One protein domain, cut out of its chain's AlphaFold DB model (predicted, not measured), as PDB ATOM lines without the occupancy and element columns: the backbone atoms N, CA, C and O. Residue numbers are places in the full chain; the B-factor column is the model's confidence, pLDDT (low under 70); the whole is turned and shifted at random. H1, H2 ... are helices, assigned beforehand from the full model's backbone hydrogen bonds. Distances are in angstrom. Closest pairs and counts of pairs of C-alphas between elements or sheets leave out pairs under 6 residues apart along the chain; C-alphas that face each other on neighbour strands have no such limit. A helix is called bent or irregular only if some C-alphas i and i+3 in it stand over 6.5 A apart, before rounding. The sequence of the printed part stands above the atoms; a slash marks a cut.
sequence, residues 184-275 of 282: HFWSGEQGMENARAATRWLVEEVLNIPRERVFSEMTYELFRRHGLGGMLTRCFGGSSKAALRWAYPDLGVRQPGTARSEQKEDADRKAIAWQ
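This is residues 184 to 275 of the 282 residues of a protein of candidate division TA06 bacterium SM23_40 (UniProt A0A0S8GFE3). A compact head of five helices, H1 to H5, bears a long arm that sticks out: residues 254 to 275, of which 258 to 275 belong to H6. In the head, the long H1 runs along one side, with the short H5 crossing it and the short H4 packed on its first half; H2 and H3 are near its last half. The printed part has 92 residues with six named helices, H1 to H6 in chain order, and no named strand; the class is all helix. It is only just loose, close to extended, with a radius of gyration of the C-alphas of 18.3 A, and the arm makes much of the length in its spans of 66 by 23 by 19 A.

Start from H1, residues 188 to 206. With residues 195 to 200 alone it touches H5, residues 240 to 247, about perpendicular at 80 degrees; the closest C-alphas, of Arg 196 and Ala 247, are 4.7 A apart. With residues 191 to 195 alone it touches H4, residues 229 to 236, at a steep tilt of 49 degrees, opposite ways; look at the C-alphas of Met 192 and Cys 235, the closest, 6.3 A apart. H4 also touches H5, closest at the C-alphas of Phe 236 and Ala 242, 6.0 A apart. H3, residues 220 to 225, and H4 touch only at the corner, closest at the C-alphas of Phe 223 and Gly 229, 5.6 A apart. H2, residues 211 to 217, only just touches H5, with 3 pairs of C-alphas within 8 A; the closest, of Phe 215 and Leu 244, are 7.2 A apart. H6, residues 258 to 275, touches no helix. In H3, H4, H5 and H6 every O i to N i+4 pair is within hydrogen-bond range; in H1 14 of 15 are, and in H2 1 of 3, beside 2 of 4 O i to N i+3 pairs.

Find C-alpha 188 at (29.216, 16.300, -31.813); from there H1 runs 25.5 A to C-alpha 206 at (30.763, -8.575, -26.404). H2 is irregular: C-alphas 212 and 215 are 7.6 A apart. H3 measures 8.8 A, H4 10.1 A and H5 10.6 A. H6 runs 26.0 A and ends at C-alpha 275, (-18.715, -22.560, -24.748).

The C-alphas of His 184 and Gln 275, the two farthest apart, are 66.8 A apart. Without the free stretch, the body spans 32 by 26 by 19 A. The printed part has no cut and no long link. Confidence is low, with pLDDT under 70, at residues 252 to 266.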
ATOM      1  N   HIS A 184      37.791  14.539 -27.422       89.62
ATOM      2  CA  HIS A 184      36.562  14.869 -28.170       89.62
ATOM      3  C   HIS A 184      35.921  13.708 -28.951       89.62
ATOM      4  O   HIS A 184      35.014  13.934 -29.743       89.62
ATOM      5  N   PHE A 185      36.331  12.462 -28.698       93.88
ATOM      6  CA  PHE A 185      35.816  11.293 -29.416       93.88
ATOM      7  C   PHE A 185      34.298  11.072 -29.251       93.88
ATOM      8  O   PHE A 185      33.643  10.592 -30.171       93.88
ATOM      9  N   TRP A 186      33.736  11.473 -28.106       96.25
ATOM     10  CA  TRP A 186      32.302  11.403 -27.789       96.25
ATOM     11  C   TRP A 186      31.560  12.732 -28.012       96.25
ATOM     12  O   TRP A 186      30.578  13.014 -27.331       96.25
ATOM     13  N   SER A 187      32.067  13.619 -28.869       93.94
ATOM     14  CA  SER A 187      31.516  14.970 -29.053       93.94
ATOM     15  C   SER A 187      30.956  15.187 -30.459       93.94
ATOM     16  O   SER A 187      31.510  14.697 -31.439       93.94
ATOM     17  N   GLY A 188      29.872  15.964 -30.548       95.31
ATOM     18  CA  GLY A 188      29.216  16.300 -31.813       95.31
ATOM     19  C   GLY A 188      28.512  15.114 -32.476       95.31
ATOM     20  O   GLY A 188      28.339  14.055 -31.876       95.31
ATOM     21  N   GLU A 189      28.114  15.307 -33.731       95.31
ATOM     22  CA  GLU A 189      27.404  14.302 -34.533       95.31
ATOM     23  C   GLU A 189      28.224  13.015 -34.703       95.31
ATOM     24  O   GLU A 189      27.732  11.926 -34.413       95.31
ATOM     25  N   GLN A 190      29.511  13.140 -35.040       95.25
ATOM     26  CA  GLN A 190      30.403  11.982 -35.129       95.25
ATOM     27  C   GLN A 190      30.517  11.244 -33.788       95.25
ATOM     28  O   GLN A 190      30.566  10.018 -33.761       95.25
ATOM     29  N   GLY A 191      30.527  11.965 -32.663       96.62
ATOM     30  CA  GLY A 191      30.525  11.351 -31.340       96.62
ATOM     31  C   GLY A 191      29.268  10.526 -31.066       96.62
ATOM     32  O   GLY A 191      29.363   9.466 -30.451       96.62
ATOM     33  N   MET A 192      28.110  10.970 -31.558       97.50
ATOM     34  CA  MET A 192      26.857  10.215 -31.472       97.50
ATOM     35  C   MET A 192      26.879   8.959 -32.344       97.50
ATOM     36  O   MET A 192      26.349   7.925 -31.933       97.50
ATOM     37  N   GLU A 193      27.506   9.016 -33.520       97.56
ATOM     38  CA  GLU A 193      27.672   7.840 -34.380       97.56
ATOM     39  C   GLU A 193      28.675   6.841 -33.790       97.56
ATOM     40  O   GLU A 193      28.397   5.645 -33.708       97.56
ATOM     41  N   ASN A 194      29.786   7.328 -33.232       97.44
ATOM     42  CA  ASN A 194      30.718   6.497 -32.470       97.44
ATOM     43  C   ASN A 194      30.006   5.820 -31.290       97.44
ATOM     44  O   ASN A 194      30.230   4.645 -31.015       97.44
ATOM     45  N   ALA A 195      29.139   6.550 -30.582       97.88
ATOM     46  CA  ALA A 195      28.397   6.022 -29.444       97.88
ATOM     47  C   ALA A 195      27.364   4.961 -29.858       97.88
ATOM     48  O   ALA A 195      27.170   3.973 -29.145       97.88
ATOM     49  N   ARG A 196      26.733   5.131 -31.029       97.94
ATOM     50  CA  ARG A 196      25.900   4.101 -31.663       97.94
ATOM     51  C   ARG A 196      26.720   2.843 -31.934       97.94
ATOM     52  O   ARG A 196      26.325   1.774 -31.477       97.94
ATOM     53  N   ALA A 197      27.858   2.973 -32.614       98.00
ATOM     54  CA  ALA A 197      28.728   1.846 -32.941       98.00
ATOM     55  C   ALA A 197      29.237   1.123 -31.681       98.00
ATOM     56  O   ALA A 197      29.087  -0.090 -31.576       98.00
ATOM     57  N   ALA A 198      29.714   1.863 -30.676       98.19
ATOM     58  CA  ALA A 198      30.165   1.306 -29.399       98.19
ATOM     59  C   ALA A 198      29.049   0.573 -28.639       98.19
ATOM     60  O   ALA A 198      29.277  -0.482 -28.049       98.19
ATOM     61  N   THR A 199      27.828   1.115 -28.669       98.38
ATOM     62  CA  THR A 199      26.658   0.466 -28.060       98.38
ATOM     63  C   THR A 199      26.342  -0.855 -28.752       98.38
ATOM     64  O   THR A 199      26.117  -1.853 -28.071       98.38
ATOM     65  N   ARG A 200      26.342  -0.874 -30.089       98.25
ATOM     66  CA  ARG A 200      26.083  -2.094 -30.862       98.25
ATOM     67  C   ARG A 200      27.168  -3.135 -30.651       98.25
ATOM     68  O   ARG A 200      26.832  -4.270 -30.361       98.25
ATOM     69  N   TRP A 201      28.435  -2.733 -30.695       97.88
ATOM     70  CA  TRP A 201      29.573  -3.598 -30.391       97.88
ATOM     71  C   TRP A 201      29.423  -4.271 -29.017       97.88
ATOM     72  O   TRP A 201      29.529  -5.490 -28.904       97.88
ATOM     73  N   LEU A 202      29.083  -3.506 -27.971       97.94
ATOM     74  CA  LEU A 202      28.881  -4.071 -26.634       97.94
ATOM     75  C   LEU A 202      27.735  -5.098 -26.612       97.94
ATOM     76  O   LEU A 202      27.859  -6.153 -25.997       97.94
ATOM     77  N   VAL A 203      26.614  -4.790 -27.261       98.06
ATOM     78  CA  VAL A 203      25.427  -5.658 -27.281       98.06
ATOM     79  C   VAL A 203      25.665  -6.917 -28.113       98.06
ATOM     80  O   VAL A 203      25.401  -8.019 -27.642       98.06
ATOM     81  N   GLU A 204      26.131  -6.746 -29.344       97.38
ATOM     82  CA  GLU A 204      26.139  -7.768 -30.393       97.38
ATOM     83  C   GLU A 204      27.396  -8.634 -30.314       97.38
ATOM     84  O   GLU A 204      27.304  -9.850 -30.439       97.38
ATOM     85  N   GLU A 205      28.558  -8.033 -30.058       95.50
ATOM     86  CA  GLU A 205      29.841  -8.741 -30.131       95.50
ATOM     87  C   GLU A 205      30.348  -9.166 -28.752       95.50
ATOM     88  O   GLU A 205      30.838 -10.280 -28.586       95.50
ATOM     89  N   VAL A 206      30.211  -8.303 -27.742       95.31
ATOM     90  CA  VAL A 206      30.763  -8.575 -26.404       95.31
ATOM     91  C   VAL A 206      29.807  -9.393 -25.545       95.31
ATOM     92  O   VAL A 206      30.222 -10.345 -24.890       95.31
ATOM     93  N   LEU A 207      28.533  -8.997 -25.500       97.06
ATOM     94  CA  LEU A 207      27.525  -9.646 -24.658       97.06
ATOM     95  C   LEU A 207      26.664 -10.649 -25.431       97.06
ATOM     96  O   LEU A 207      25.998 -11.469 -24.800       97.06
ATOM     97  N   ASN A 208      26.685 -10.593 -26.767       97.62
ATOM     98  CA  ASN A 208      25.881 -11.429 -27.657       97.62
ATOM     99  C   ASN A 208      24.393 -11.476 -27.247       97.62
ATOM    100  O   ASN A 208      23.766 -12.537 -27.195       97.62
ATOM    101  N   ILE A 209      23.836 -10.314 -26.894       96.81
ATOM    102  CA  ILE A 209      22.448 -10.188 -26.444       96.81
ATOM    103  C   ILE A 209      21.526 -10.216 -27.669       96.81
ATOM    104  O   ILE A 209      21.675  -9.373 -28.563       96.81
ATOM    105  N   PRO A 210      20.533 -11.126 -27.711       95.06
ATOM    106  CA  PRO A 210      19.558 -11.160 -28.791       95.06
ATOM    107  C   PRO A 210      18.804  -9.836 -28.914       95.06
ATOM    108  O   PRO A 210      18.444  -9.206 -27.913       95.06
ATOM    109  N   ARG A 211      18.530  -9.426 -30.156       93.19
ATOM    110  CA  ARG A 211      17.952  -8.115 -30.491       93.19
ATOM    111  C   ARG A 211      16.681  -7.811 -29.687       93.19
ATOM    112  O   ARG A 211      16.503  -6.703 -29.189       93.19
ATOM    113  N   GLU A 212      15.817  -8.801 -29.519       91.94
ATOM    114  CA  GLU A 212      14.547  -8.717 -28.799       91.94
ATOM    115  C   GLU A 212      14.696  -8.520 -27.280       91.94
ATOM    116  O   GLU A 212      13.754  -8.077 -26.624       91.94
ATOM    117  N   ARG A 213      15.881  -8.784 -26.714       95.38
ATOM    118  CA  ARG A 213      16.165  -8.669 -25.272       95.38
ATOM    119  C   ARG A 213      17.006  -7.453 -24.903       95.38
ATOM    120  O   ARG A 213      17.233  -7.201 -23.720       95.38
ATOM    121  N   VAL A 214      17.422  -6.653 -25.887       95.81
ATOM    122  CA  VAL A 214      18.296  -5.487 -25.683       95.81
ATOM    123  C   VAL A 214      17.763  -4.557 -24.592       95.81
ATOM    124  O   VAL A 214      18.493  -4.217 -23.668       95.81
ATOM    125  N   PHE A 215      16.484  -4.175 -24.636       95.06
ATOM    126  CA  PHE A 215      15.907  -3.245 -23.654       95.06
ATOM    127  C   PHE A 215      15.616  -3.862 -22.280       95.06
ATOM    128  O   PHE A 215      15.445  -3.106 -21.320       95.06
ATOM    129  N   SER A 216      15.539  -5.192 -22.175       93.69
ATOM    130  CA  SER A 216      15.320  -5.894 -20.905       93.69
ATOM    131  C   SER A 216      16.623  -6.259 -20.199       93.69
ATOM    132  O   SER A 216      16.661  -6.248 -18.972       93.69
ATOM    133  N   GLU A 217      17.686  -6.559 -20.949       95.81
ATOM    134  CA  GLU A 217      18.951  -7.061 -20.398       95.81
ATOM    135  C   GLU A 217      20.030  -5.977 -20.282       95.81
ATOM    136  O   GLU A 217      20.838  -6.006 -19.352       95.81
ATOM    137  N   MET A 218      20.036  -4.971 -21.165       97.12
ATOM    138  CA  MET A 218      21.041  -3.910 -21.103       97.12
ATOM    139  C   MET A 218      20.767  -2.923 -19.970       97.12
ATOM    140  O   MET A 218      19.735  -2.250 -19.906       97.12
ATOM    141  N   THR A 219      21.764  -2.751 -19.105       96.19
ATOM    142  CA  THR A 219      21.712  -1.855 -17.944       96.19
ATOM    143  C   THR A 219      22.833  -0.829 -17.997       96.19
ATOM    144  O   THR A 219      23.856  -1.045 -18.641       96.19
ATOM    145  N   TYR A 220      22.675   0.285 -17.275       96.38
ATOM    146  CA  TYR A 220      23.759   1.255 -17.074       96.38
ATOM    147  C   TYR A 220      25.045   0.585 -16.556       96.38
ATOM    148  O   TYR A 220      26.144   0.923 -16.992       96.38
ATOM    149  N   GLU A 221      24.903  -0.400 -15.664       97.19
ATOM    150  CA  GLU A 221      26.035  -1.102 -15.062       97.19
ATOM    151  C   GLU A 221      26.856  -1.891 -16.087       97.19
ATOM    152  O   GLU A 221      28.083  -1.885 -16.006       97.19
ATOM    153  N   LEU A 222      26.210  -2.504 -17.086       97.50
ATOM    154  CA  LEU A 222      26.911  -3.189 -18.176       97.50
ATOM    155  C   LEU A 222      27.763  -2.207 -18.990       97.50
ATOM    156  O   LEU A 222      28.960  -2.428 -19.147       97.50
ATOM    157  N   PHE A 223      27.216  -1.062 -19.409       97.50
ATOM    158  CA  PHE A 223      28.026  -0.034 -20.084       97.50
ATOM    159  C   PHE A 223      29.214   0.412 -19.226       97.50
ATOM    160  O   PHE A 223      30.328   0.546 -19.728       97.50
ATOM    161  N   ARG A 224      28.997   0.632 -17.923       95.56
ATOM    162  CA  ARG A 224      30.051   1.080 -17.007       95.56
ATOM    163  C   ARG A 224      31.173   0.049 -16.869       95.56
ATOM    164  O   ARG A 224      32.337   0.427 -16.981       95.56
ATOM    165  N   ARG A 225      30.840  -1.229 -16.654       94.81
ATOM    166  CA  ARG A 225      31.822  -2.325 -16.521       94.81
ATOM    167  C   ARG A 225      32.666  -2.515 -17.779       94.81
ATOM    168  O   ARG A 225      33.821  -2.906 -17.670       94.81
ATOM    169  N   HIS A 226      32.115  -2.174 -18.940       94.38
ATOM    170  CA  HIS A 226      32.792  -2.244 -20.232       94.38
ATOM    171  C   HIS A 226      33.362  -0.890 -20.701       94.38
ATOM    172  O   HIS A 226      33.586  -0.691 -21.888       94.38
ATOM    173  N   GLY A 227      33.594   0.066 -19.791       93.00
ATOM    174  CA  GLY A 227      34.300   1.319 -20.104       93.00
ATOM    175  C   GLY A 227      33.477   2.383 -20.845       93.00
ATOM    176  O   GLY A 227      33.952   3.500 -21.054       93.00
ATOM    177  N   LEU A 228      32.210   2.114 -21.164       96.56
ATOM    178  CA  LEU A 228      31.319   3.027 -21.893       96.56
ATOM    179  C   LEU A 228      30.542   3.996 -20.985       96.56
ATOM    180  O   LEU A 228      29.690   4.754 -21.452       96.56
ATOM    181  N   GLY A 229      30.841   4.043 -19.683       94.88
ATOM    182  CA  GLY A 229      30.215   5.000 -18.760       94.88
ATOM    183  C   GLY A 229      30.457   6.463 -19.163       94.88
ATOM    184  O   GLY A 229      29.540   7.282 -19.130       94.88
ATOM    185  N   GLY A 230      31.671   6.786 -19.624       93.56
ATOM    186  CA  GLY A 230      32.000   8.123 -20.129       93.56
ATOM    187  C   GLY A 230      31.207   8.496 -21.384       93.56
ATOM    188  O   GLY A 230      30.743   9.631 -21.493       93.56
ATOM    189  N   MET A 231      30.992   7.534 -22.289       97.31
ATOM    190  CA  MET A 231      30.141   7.700 -23.470       97.31
ATOM    191  C   MET A 231      28.698   8.014 -23.056       97.31
ATOM    192  O   MET A 231      28.129   8.988 -23.541       97.31
ATOM    193  N   LEU A 232      28.122   7.265 -22.105       97.44
ATOM    194  CA  LEU A 232      26.766   7.534 -21.610       97.44
ATOM    195  C   LEU A 232      26.626   8.948 -21.048       97.44
ATOM    196  O   LEU A 232      25.676   9.653 -21.382       97.44
ATOM    197  N   THR A 233      27.569   9.378 -20.213       94.94
ATOM    198  CA  THR A 233      27.534  10.719 -19.618       94.94
ATOM    199  C   THR A 233      27.637  11.810 -20.680       94.94
ATOM    200  O   THR A 233      26.892  12.785 -20.624       94.94
ATOM    201  N   ARG A 234      28.542  11.658 -21.656       95.50
ATOM    202  CA  ARG A 234      28.816  12.691 -22.666       95.50
ATOM    203  C   ARG A 234      27.749  12.775 -23.754       95.50
ATOM    204  O   ARG A 234      27.400  13.883 -24.140       95.50
ATOM    205  N   CYS A 235      27.243  11.639 -24.225       96.62
ATOM    206  CA  CYS A 235      26.309  11.578 -25.351       96.62
ATOM    207  C   CYS A 235      24.839  11.547 -24.916       96.62
ATOM    208  O   CYS A 235      23.971  12.009 -25.646       96.62
ATOM    209  N   PHE A 236      24.540  10.999 -23.733       96.94
ATOM    210  CA  PHE A 236      23.170  10.632 -23.353       96.94
ATOM    211  C   PHE A 236      22.776  11.064 -21.935       96.94
ATOM    212  O   PHE A 236      21.800  10.548 -21.387       96.94
ATOM    213  N   GLY A 237      23.540  11.963 -21.302       94.56
ATOM    214  CA  GLY A 237      23.255  12.441 -19.943       94.56
ATOM    215  C   GLY A 237      23.206  11.320 -18.896       94.56
ATOM    216  O   GLY A 237      22.455  11.406 -17.930       94.56
ATOM    217  N   GLY A 238      23.952  10.233 -19.115       94.81
ATOM    218  CA  GLY A 238      23.974   9.057 -18.241       94.81
ATOM    219  C   GLY A 238      22.860   8.033 -18.501       94.81
ATOM    220  O   GLY A 238      22.788   7.027 -17.799       94.81
ATOM    221  N   SER A 239      22.004   8.234 -19.507       96.75
ATOM    222  CA  SER A 239      20.876   7.338 -19.793       96.75
ATOM    223  C   SER A 239      21.259   6.181 -20.719       96.75
ATOM    224  O   SER A 239      21.389   6.356 -21.933       96.75
ATOM    225  N   SER A 240      21.345   4.962 -20.169       95.94
ATOM    226  CA  SER A 240      21.518   3.744 -20.978       95.94
ATOM    227  C   SER A 240      20.353   3.538 -21.948       95.94
ATOM    228  O   SER A 240      20.569   3.218 -23.109       95.94
ATOM    229  N   LYS A 241      19.112   3.812 -21.528       95.31
ATOM    230  CA  LYS A 241      17.928   3.692 -22.397       95.31
ATOM    231  C   LYS A 241      17.980   4.636 -23.599       95.31
ATOM    232  O   LYS A 241      17.528   4.258 -24.673       95.31
ATOM    233  N   ALA A 242      18.499   5.853 -23.429       96.56
ATOM    234  CA  ALA A 242      18.664   6.783 -24.545       96.56
ATOM    235  C   ALA A 242      19.728   6.284 -25.535       96.56
ATOM    236  O   ALA A 242      19.475   6.310 -26.736       96.56
ATOM    237  N   ALA A 243      20.845   5.739 -25.037       97.62
ATOM    238  CA  ALA A 243      21.857   5.103 -25.880       97.62
ATOM    239  C   ALA A 243      21.280   3.932 -26.694       97.62
ATOM    240  O   ALA A 243      21.486   3.856 -27.903       97.62
ATOM    241  N   LEU A 244      20.479   3.065 -26.062       97.19
ATOM    242  CA  LEU A 244      19.825   1.945 -26.746       97.19
ATOM    243  C   LEU A 244      18.820   2.413 -27.804       97.19
ATOM    244  O   LEU A 244      18.828   1.891 -28.910       97.19
ATOM    245  N   ARG A 245      17.986   3.422 -27.511       96.00
ATOM    246  CA  ARG A 245      17.060   3.998 -28.509       96.00
ATOM    247  C   ARG A 245      17.796   4.624 -29.684       96.00
ATOM    248  O   ARG A 245      17.311   4.555 -30.805       96.00
ATOM    249  N   TRP A 246      18.950   5.231 -29.427       96.44
ATOM    250  CA  TRP A 246      19.787   5.782 -30.481       96.44
ATOM    251  C   TRP A 246      20.396   4.683 -31.357       96.44
ATOM    252  O   TRP A 246      20.407   4.812 -32.578       96.44
ATOM    253  N   ALA A 247      20.864   3.587 -30.754       97.00
ATOM    254  CA  ALA A 247      21.475   2.473 -31.477       97.00
ATOM    255  C   ALA A 247      20.468   1.551 -32.190       97.00
ATOM    256  O   ALA A 247      20.798   0.953 -33.220       97.00
ATOM    257  N   TYR A 248      19.246   1.470 -31.661       95.56
ATOM    258  CA  TYR A 248      18.153   0.616 -32.124       95.56
ATOM    259  C   TYR A 248      16.836   1.412 -32.218       95.56
ATOM    260  O   TYR A 248      15.906   1.178 -31.436       95.56
ATOM    261  N   PRO A 249      16.737   2.385 -33.142       91.56
ATOM    262  CA  PRO A 249      15.566   3.260 -33.240       91.56
ATOM    263  C   PRO A 249      14.281   2.501 -33.598       91.56
ATOM    264  O   PRO A 249      13.197   2.876 -33.161       91.56
ATOM    265  N   ASP A 250      14.406   1.402 -34.335       90.00
ATOM    266  CA  ASP A 250      13.315   0.521 -34.748       90.00
ATOM    267  C   ASP A 250      12.756  -0.337 -33.600       90.00
ATOM    268  O   ASP A 250      11.577  -0.675 -33.605       90.00
ATOM    269  N   LEU A 251      13.566  -0.631 -32.579       85.06
ATOM    270  CA  LEU A 251      13.129  -1.362 -31.383       85.06
ATOM    271  C   LEU A 251      12.438  -0.453 -30.352       85.06
ATOM    272  O   LEU A 251      11.727  -0.928 -29.467       85.06
ATOM    273  N   GLY A 252      12.656   0.862 -30.443       61.25
ATOM    274  CA  GLY A 252      12.085   1.861 -29.537       61.25
ATOM    275  C   GLY A 252      10.630   2.235 -29.837       61.25
ATOM    276  O   GLY A 252      10.010   2.938 -29.034       61.25
ATOM    277  N   VAL A 253      10.077   1.775 -30.963       54.69
ATOM    278  CA  VAL A 253       8.690   2.017 -31.362       54.69
ATOM    279  C   VAL A 253       7.859   0.803 -30.961       54.69
ATOM    280  O   VAL A 253       7.939  -0.253 -31.582       54.69
ATOM    281  N   ARG A 254       7.000   0.949 -29.942       45.94
ATOM    282  CA  ARG A 254       5.829   0.066 -29.834       45.94
ATOM    283  C   ARG A 254       5.072   0.201 -31.150       45.94
ATOM    284  O   ARG A 254       4.518   1.269 -31.400       45.94
ATOM    285  N   GLN A 255       5.032  -0.842 -31.978       36.88
ATOM    286  CA  GLN A 255       4.075  -0.853 -33.075       36.88
ATOM    287  C   GLN A 255       2.669  -0.724 -32.466       36.88
ATOM    288  O   GLN A 255       2.320  -1.514 -31.580       36.88
ATOM    289  N   PRO A 256       1.861   0.273 -32.865       38.09
ATOM    290  CA  PRO A 256       0.484   0.366 -32.413       38.09
ATOM    291  C   PRO A 256      -0.310  -0.773 -33.066       38.09
ATOM    292  O   PRO A 256      -0.847  -0.623 -34.155       38.09
ATOM    293  N   GLY A 257      -0.344  -1.943 -32.422       46.59
ATOM    294  CA  GLY A 257      -1.113  -3.084 -32.924       46.59
ATOM    295  C   GLY A 257      -1.031  -4.371 -32.105       46.59
ATOM    296  O   GLY A 257      -2.047  -5.039 -31.943       46.59
ATOM    297  N   THR A 258       0.121  -4.714 -31.525       45.66
ATOM    298  CA  THR A 258       0.334  -6.084 -31.009       45.66
ATOM    299  C   THR A 258      -0.282  -6.359 -29.634       45.66
ATOM    300  O   THR A 258      -0.724  -7.471 -29.370       45.66
ATOM    301  N   ALA A 259      -0.446  -5.347 -28.776       46.09
ATOM    302  CA  ALA A 259      -1.092  -5.549 -27.471       46.09
ATOM    303  C   ALA A 259      -2.605  -5.837 -27.581       46.09
ATOM    304  O   ALA A 259      -3.185  -6.478 -26.706       46.09
ATOM    305  N   ARG A 260      -3.259  -5.366 -28.655       45.44
ATOM    306  CA  ARG A 260      -4.703  -5.557 -28.858       45.44
ATOM    307  C   ARG A 260      -5.017  -6.901 -29.516       45.44
ATOM    308  O   ARG A 260      -6.110  -7.411 -29.297       45.44
ATOM    309  N   SER A 261      -4.085  -7.477 -30.283       52.91
ATOM    310  CA  SER A 261      -4.236  -8.820 -30.858       52.91
ATOM    311  C   SER A 261      -4.057  -9.910 -29.805       52.91
ATOM    312  O   SER A 261      -4.880 -10.812 -29.757       52.91
ATOM    313  N   GLU A 262      -3.090  -9.779 -28.892       50.66
ATOM    314  CA  GLU A 262      -2.859 -10.781 -27.836       50.66
ATOM    315  C   GLU A 262      -3.993 -10.817 -26.798       50.66
ATOM    316  O   GLU A 262      -4.440 -11.892 -26.401       50.66
ATOM    317  N   GLN A 263      -4.531  -9.656 -26.400       53.84
ATOM    318  CA  GLN A 263      -5.687  -9.603 -25.493       53.84
ATOM    319  C   GLN A 263      -6.982 -10.090 -26.153       53.84
ATOM    320  O   GLN A 263      -7.830 -10.667 -25.476       53.84
ATOM    321  N   LYS A 264      -7.142  -9.869 -27.466       62.09
ATOM    322  CA  LYS A 264      -8.303 -10.353 -28.219       62.09
ATOM    323  C   LYS A 264      -8.220 -11.860 -28.465       62.09
ATOM    324  O   LYS A 264      -9.208 -12.544 -28.245       62.09
ATOM    325  N   GLU A 265      -7.047 -12.395 -28.804       58.41
ATOM    326  CA  GLU A 265      -6.840 -13.842 -28.944       58.41
ATOM    327  C   GLU A 265      -6.997 -14.594 -27.617       58.41
ATOM    328  O   GLU A 265      -7.565 -15.684 -27.606       58.41
ATOM    329  N   ASP A 266      -6.541 -14.036 -26.490       63.84
ATOM    330  CA  ASP A 266      -6.731 -14.662 -25.173       63.84
ATOM    331  C   ASP A 266      -8.200 -14.596 -24.709       63.84
ATOM    332  O   ASP A 266      -8.720 -15.554 -24.132       63.84
ATOM    333  N   ALA A 267      -8.913 -13.506 -25.024       70.44
ATOM    334  CA  ALA A 267     -10.353 -13.398 -24.793       70.44
ATOM    335  C   ALA A 267     -11.158 -14.375 -25.670       70.44
ATOM    336  O   ALA A 267     -12.039 -15.066 -25.158       70.44
ATOM    337  N   ASP A 268     -10.812 -14.501 -26.953       72.50
ATOM    338  CA  ASP A 268     -11.457 -15.426 -27.890       72.50
ATOM    339  C   ASP A 268     -11.174 -16.892 -27.504       72.50
ATOM    340  O   ASP A 268     -12.083 -17.726 -27.505       72.50
ATOM    341  N   ARG A 269      -9.950 -17.220 -27.058       72.38
ATOM    342  CA  ARG A 269      -9.610 -18.555 -26.521       72.38
ATOM    343  C   ARG A 269     -10.406 -18.893 -25.262       72.38
ATOM    344  O   ARG A 269     -10.900 -20.016 -25.143       72.38
ATOM    345  N   LYS A 270     -10.569 -17.940 -24.338       79.31
ATOM    346  CA  LYS A 270     -11.380 -18.121 -23.120       79.31
ATOM    347  C   LYS A 270     -12.870 -18.257 -23.436       79.31
ATOM    348  O   LYS A 270     -13.534 -19.090 -22.825       79.31
ATOM    349  N   ALA A 271     -13.382 -17.516 -24.420       73.94
ATOM    350  CA  ALA A 271     -14.770 -17.621 -24.870       73.94
ATOM    351  C   ALA A 271     -15.073 -18.990 -25.511       73.94
ATOM    352  O   ALA A 271     -16.073 -19.623 -25.167       73.94
ATOM    353  N   ILE A 272     -14.177 -19.496 -26.368       77.69
ATOM    354  CA  ILE A 272     -14.301 -20.831 -26.982       77.69
ATOM    355  C   ILE A 272     -14.223 -21.938 -25.918       77.69
ATOM    356  O   ILE A 272     -14.993 -22.900 -25.963       77.69
ATOM    357  N   ALA A 273     -13.320 -21.813 -24.940       72.81
ATOM    358  CA  ALA A 273     -13.213 -22.768 -23.837       72.81
ATOM    359  C   ALA A 273     -14.477 -22.780 -22.957       72.81
ATOM    360  O   ALA A 273     -14.950 -23.850 -22.576       72.81
ATOM    361  N   TRP A 274     -15.066 -21.611 -22.687       72.38
ATOM    362  CA  TRP A 274     -16.305 -21.498 -21.916       72.38
ATOM    363  C   TRP A 274     -17.495 -22.165 -22.624       72.38
ATOM    364  O   TRP A 274     -18.221 -22.935 -21.994       72.38
ATOM    365  N   GLN A 275     -17.644 -21.958 -23.939       73.06
ATOM    366  CA  GLN A 275     -18.715 -22.560 -24.748       73.06
ATOM    367  C   GLN A 275     -18.627 -24.091 -24.826       73.06
ATOM    368  O   GLN A 275     -19.655 -24.764 -24.807       73.06
TER     369      GLN A 275